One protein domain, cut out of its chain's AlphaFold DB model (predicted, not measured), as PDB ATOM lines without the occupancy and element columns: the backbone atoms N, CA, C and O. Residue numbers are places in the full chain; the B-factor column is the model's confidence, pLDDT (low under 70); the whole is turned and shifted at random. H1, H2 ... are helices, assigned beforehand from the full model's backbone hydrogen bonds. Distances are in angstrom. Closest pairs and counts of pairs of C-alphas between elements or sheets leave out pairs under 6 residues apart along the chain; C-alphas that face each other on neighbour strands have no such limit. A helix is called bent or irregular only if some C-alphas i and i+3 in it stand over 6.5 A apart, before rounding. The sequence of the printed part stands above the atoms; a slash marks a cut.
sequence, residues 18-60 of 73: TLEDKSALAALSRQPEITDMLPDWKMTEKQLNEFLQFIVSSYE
ATOM      1  N   THR A  18     139.359 161.760 225.731       90.88
ATOM      2  CA  THR A  18     140.192 162.659 226.517       90.88
ATOM      3  C   THR A  18     141.098 161.832 227.422       90.88
ATOM      4  O   THR A  18     140.872 160.643 227.644       90.88
ATOM      5  N   LEU A  19     142.135 162.451 227.990       91.75
ATOM      6  CA  LEU A  19     142.993 161.760 228.960       91.75
ATOM      7  C   LEU A  19     142.246 161.393 230.257       91.75
ATOM      8  O   LEU A  19     142.686 160.499 230.980       91.75
ATOM      9  N   GLU A  20     141.118 162.049 230.544       93.50
ATOM     10  CA  GLU A  20     140.275 161.771 231.713       93.50
ATOM     11  C   GLU A  20     139.548 160.424 231.591       93.50
ATOM     12  O   GLU A  20     139.299 159.758 232.598       93.50
ATOM     13  N   ASP A  21     139.316 159.951 230.363       93.94
ATOM     14  CA  ASP A  21     138.622 158.689 230.085       93.94
ATOM     15  C   ASP A  21     139.456 157.444 230.425       93.94
ATOM     16  O   ASP A  21     138.955 156.320 230.353       93.94
ATOM     17  N   LYS A  22     140.726 157.609 230.826       93.25
ATOM     18  CA  LYS A  22     141.660 156.505 231.107       93.25
ATOM     19  C   LYS A  22     141.069 155.470 232.067       93.25
ATOM     20  O   LYS A  22     141.190 154.271 231.826       93.25
ATOM     21  N   SER A  23     140.450 155.906 233.164       93.81
ATOM     22  CA  SER A  23     139.901 154.991 234.175       93.81
ATOM     23  C   SER A  23     138.694 154.210 233.647       93.81
ATOM     24  O   SER A  23     138.621 152.995 233.840       93.81
ATOM     25  N   ALA A  24     137.791 154.883 232.933       94.94
ATOM     26  CA  ALA A  24     136.613 154.273 232.326       94.94
ATOM     27  C   ALA A  24     136.999 153.286 231.215       94.94
ATOM     28  O   ALA A  24     136.492 152.165 231.183       94.94
ATOM     29  N   LEU A  25     137.959 153.657 230.363       93.81
ATOM     30  CA  LEU A  25     138.477 152.794 229.305       93.81
ATOM     31  C   LEU A  25     139.169 151.551 229.880       93.81
ATOM     32  O   LEU A  25     138.926 150.453 229.392       93.81
ATOM     33  N   ALA A  26     139.960 151.692 230.952       94.00
ATOM     34  CA  ALA A  26     140.569 150.552 231.643       94.00
ATOM     35  C   ALA A  26     139.523 149.586 232.214       94.00
ATOM     36  O   ALA A  26     139.703 148.370 232.161       94.00
ATOM     37  N   ALA A  27     138.461 150.129 232.815       94.94
ATOM     38  CA  ALA A  27     137.389 149.333 233.396       94.94
ATOM     39  C   ALA A  27     136.600 148.586 232.315       94.94
ATOM     40  O   ALA A  27     136.252 147.427 232.514       94.94
ATOM     41  N   LEU A  28     136.358 149.232 231.171       94.25
ATOM     42  CA  LEU A  28     135.696 148.628 230.021       94.25
ATOM     43  C   LEU A  28     136.563 147.532 229.395       94.25
ATOM     44  O   LEU A  28     136.142 146.385 229.324       94.25
ATOM     45  N   SER A  29     137.796 147.856 228.995       92.75
ATOM     46  CA  SER A  29     138.648 146.971 228.186       92.75
ATOM     47  C   SER A  29     139.095 145.692 228.902       92.75
ATOM     48  O   SER A  29     139.603 144.774 228.264       92.75
ATOM     49  N   ARG A  30     138.930 145.631 230.227       93.62
ATOM     50  CA  ARG A  30     139.262 144.476 231.075       93.62
ATOM     51  C   ARG A  30     138.059 143.598 231.413       93.62
ATOM     52  O   ARG A  30     138.236 142.622 232.141       93.62
ATOM     53  N   GLN A  31     136.865 143.950 230.940       96.00
ATOM     54  CA  GLN A  31     135.689 143.100 231.089       96.00
ATOM     55  C   GLN A  31     135.936 141.765 230.372       96.00
ATOM     56  O   GLN A  31     136.426 141.793 229.238       96.00
ATOM     57  N   PRO A  32     135.627 140.618 231.006       94.31
ATOM     58  CA  PRO A  32     135.815 139.298 230.404       94.31
ATOM     59  C   PRO A  32     135.210 139.203 229.004       94.31
ATOM     60  O   PRO A  32     135.883 138.776 228.076       94.31
ATOM     61  N   GLU A  33     134.002 139.736 228.824       96.00
ATOM     62  CA  GLU A  33     133.264 139.750 227.561       96.00
ATOM     63  C   GLU A  33     134.038 140.441 226.429       96.00
ATOM     64  O   GLU A  33     133.901 140.070 225.265       96.00
ATOM     65  N   ILE A  34     134.872 141.432 226.764       92.62
ATOM     66  CA  ILE A  34     135.755 142.102 225.809       92.62
ATOM     67  C   ILE A  34     137.049 141.314 225.645       92.62
ATOM     68  O   ILE A  34     137.443 141.045 224.517       92.62
ATOM     69  N   THR A  35     137.712 140.921 226.734       94.06
ATOM     70  CA  THR A  35     139.025 140.259 226.654       94.06
ATOM     71  C   THR A  35     138.970 138.851 226.070       94.06
ATOM     72  O   THR A  35     139.968 138.387 225.527       94.06
ATOM     73  N   ASP A  36     137.819 138.186 226.144       94.38
ATOM     74  CA  ASP A  36     137.593 136.879 225.525       94.38
ATOM     75  C   ASP A  36     137.595 136.984 223.990       94.38
ATOM     76  O   ASP A  36     138.005 136.049 223.302       94.38
ATOM     77  N   MET A  37     137.178 138.134 223.447       94.06
ATOM     78  CA  MET A  37     137.181 138.416 222.006       94.06
ATOM     79  C   MET A  37     138.424 139.193 221.552       94.06
ATOM     80  O   MET A  37     138.914 138.990 220.444       94.06
ATOM     81  N   LEU A  38     138.917 140.099 222.396       92.69
ATOM     82  CA  LEU A  38     140.002 141.043 222.137       92.69
ATOM     83  C   LEU A  38     141.015 140.990 223.295       92.69
ATOM     84  O   LEU A  38     141.081 141.907 224.116       92.69
ATOM     85  N   PRO A  39     141.823 139.922 223.398       89.25
ATOM     86  CA  PRO A  39     142.736 139.733 224.526       89.25
ATOM     87  C   PRO A  39     143.800 140.835 224.628       89.25
ATOM     88  O   PRO A  39     144.174 141.227 225.736       89.25
ATOM     89  N   ASP A  40     144.224 141.400 223.494       90.25
ATOM     90  CA  ASP A  40     145.220 142.482 223.428       90.25
ATOM     91  C   ASP A  40     144.737 143.782 224.092       90.25
ATOM     92  O   ASP A  40     145.534 144.639 224.477       90.25
ATOM     93  N   TRP A  41     143.424 143.922 224.298       90.25
ATOM     94  CA  TRP A  41     142.829 145.078 224.969       90.25
ATOM     95  C   TRP A  41     143.001 145.045 226.489       90.25
ATOM     96  O   TRP A  41     142.760 146.055 227.166       90.25
ATOM     97  N   LYS A  42     143.496 143.929 227.041       90.56
ATOM     98  CA  LYS A  42     143.909 143.809 228.443       90.56
ATOM     99  C   LYS A  42     145.250 144.512 228.688       90.56
ATOM    100  O   LYS A  42     146.215 143.933 229.186       90.56
ATOM    101  N   MET A  43     145.296 145.793 228.349       91.44
ATOM    102  CA  MET A  43     146.485 146.622 228.431       91.44
ATOM    103  C   MET A  43     146.938 146.812 229.883       91.44
ATOM    104  O   MET A  43     146.143 147.014 230.819       91.44
ATOM    105  N   THR A  44     148.257 146.819 230.059       93.44
ATOM    106  CA  THR A  44     148.879 147.373 231.265       93.44
ATOM    107  C   THR A  44     148.567 148.864 231.377       93.44
ATOM    108  O   THR A  44     148.197 149.520 230.404       93.44
ATOM    109  N   GLU A  45     148.731 149.438 232.569       91.62
ATOM    110  CA  GLU A  45     148.483 150.870 232.761       91.62
ATOM    111  C   GLU A  45     149.367 151.752 231.865       91.62
ATOM    112  O   GLU A  45     148.904 152.770 231.349       91.62
ATOM    113  N   LYS A  46     150.620 151.333 231.646       93.44
ATOM    114  CA  LYS A  46     151.553 152.020 230.753       93.44
ATOM    115  C   LYS A  46     151.050 152.004 229.307       93.44
ATOM    116  O   LYS A  46     150.931 153.067 228.711       93.44
ATOM    117  N   GLN A  47     150.697 150.826 228.789       92.31
ATOM    118  CA  GLN A  47     150.182 150.674 227.423       92.31
ATOM    119  C   GLN A  47     148.895 151.467 227.205       92.31
ATOM    120  O   GLN A  47     148.758 152.143 226.195       92.31
ATOM    121  N   LEU A  48     147.978 151.443 228.175       93.56
ATOM    122  CA  LEU A  48     146.744 152.219 228.096       93.56
ATOM    123  C   LEU A  48     147.022 153.725 228.033       93.56
ATOM    124  O   LEU A  48     146.371 154.448 227.283       93.56
ATOM    125  N   ASN A  49     147.986 154.205 228.822       93.06
ATOM    126  CA  ASN A  49     148.378 155.607 228.802       93.06
ATOM    127  C   ASN A  49     149.003 156.005 227.457       93.06
ATOM    128  O   ASN A  49     148.648 157.043 226.908       93.06
ATOM    129  N   GLU A  50     149.902 155.178 226.924       92.38
ATOM    130  CA  GLU A  50     150.530 155.391 225.612       92.38
ATOM    131  C   GLU A  50     149.487 155.378 224.485       92.38
ATOM    132  O   GLU A  50     149.471 156.284 223.655       92.38
ATOM    133  N   PHE A  51     148.560 154.416 224.509       91.06
ATOM    134  CA  PHE A  51     147.445 154.323 223.568       91.06
ATOM    135  C   PHE A  51     146.575 155.584 223.593       91.06
ATOM    136  O   PHE A  51     146.341 156.204 222.558       91.06
ATOM    137  N   LEU A  52     146.125 156.008 224.776       91.69
ATOM    138  CA  LEU A  52     145.237 157.161 224.899       91.69
ATOM    139  C   LEU A  52     145.936 158.467 224.483       91.69
ATOM    140  O   LEU A  52     145.333 159.296 223.806       91.69
ATOM    141  N   GLN A  53     147.221 158.632 224.817       91.06
ATOM    142  CA  GLN A  53     148.028 159.769 224.360       91.06
ATOM    143  C   GLN A  53     148.209 159.779 222.839       91.06
ATOM    144  O   GLN A  53     148.083 160.835 222.212       91.06
ATOM    145  N   PHE A  54     148.464 158.618 222.233       89.62
ATOM    146  CA  PHE A  54     148.533 158.477 220.783       89.62
ATOM    147  C   PHE A  54     147.216 158.913 220.126       89.62
ATOM    148  O   PHE A  54     147.228 159.786 219.262       89.62
ATOM    149  N   ILE A  55     146.077 158.400 220.601       88.00
ATOM    150  CA  ILE A  55     144.757 158.754 220.068       88.00
ATOM    151  C   ILE A  55     144.483 160.257 220.205       88.00
ATOM    152  O   ILE A  55     144.158 160.904 219.212       88.00
ATOM    153  N   VAL A  56     144.670 160.839 221.393       88.75
ATOM    154  CA  VAL A  56     144.401 162.269 221.623       88.75
ATOM    155  C   VAL A  56     145.310 163.161 220.770       88.75
ATOM    156  O   VAL A  56     144.836 164.121 220.164       88.75
ATOM    157  N   SER A  57     146.602 162.832 220.663       86.25
ATOM    158  CA  SER A  57     147.543 163.598 219.828       86.25
ATOM    159  C   SER A  57     147.266 163.462 218.326       86.25
ATOM    160  O   SER A  57     147.621 164.351 217.549       86.25
ATOM    161  N   SER A  58     146.603 162.379 217.906       84.75
ATOM    162  CA  SER A  58     146.257 162.147 216.503       84.75
ATOM    163  C   SER A  58     145.157 163.078 215.987       84.75
ATOM    164  O   SER A  58     145.112 163.349 214.790       84.75
ATOM    165  N   TYR A  59     144.307 163.628 216.863       83.25
ATOM    166  CA  TYR A  59     143.151 164.434 216.451       83.25
ATOM    167  C   TYR A  59     143.518 165.708 215.691       83.25
ATOM    168  O   TYR A  59     142.808 166.087 214.763       83.25
ATOM    169  N   GLU A  60     144.640 166.347 216.025       76.38
ATOM    170  CA  GLU A  60     145.114 167.531 215.295       76.38
ATOM    171  C   GLU A  60     145.582 167.206 213.871       76.38
ATOM    172  O   GLU A  60     145.616 168.087 213.014       76.38
TER     173      GLU A  60
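AT A GLANCE: This is residues 18 to 60 of the 73 residues of an uncharacterized protein of Paenibacillus barcinonensis (UniProt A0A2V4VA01). Look for two helices, H1 and H3, packed at a steep slant, with the short helix H2 and the returning loop of residues 36 to 44 at one end of the length. The 43 printed residues hold three named helices, in the order H1, H2, H3, and no named strand: all helix. The whole is only just compact, close to loose, with a radius of gyration of the C-alphas of 10.7 A, and only just elongated, spanning 33 by 17 by 16 A.

HOW THE PARTS SIT: Begin with H1, residues 19 to 29; it is irregular, C-alphas 20 and 23 being 7.2 A apart. It is close to but not clearly touching H2, residues 32 to 35; their closest C-alphas, of Ser 29 and Thr 35, are 6.9 A apart. H1 touches H3, residues 45 to 60, opposite ways at a steep tilt of 54 degrees; their closest C-alphas, of Leu 19 and Leu 52, are 6.5 A apart. H2 and H3 are apart. O i to N i+4 pairs within hydrogen-bond range number 5 of 7 in H1 and 10 of 12 in H3; H2 is too short for one.

IN THESE COORDINATES: Find C-alpha 19 at (142.993, 161.760, 228.960); H1 runs 15.4 A from there. H3 runs 24.4 A to C-alpha 60 at (145.114, 167.531, 215.295).

THE WHOLE: The C-alphas farthest apart, of Pro 32 and Glu 60, are 33.3 A apart. The printed part has no cut, and no printed residue is under 70 in pLDDT.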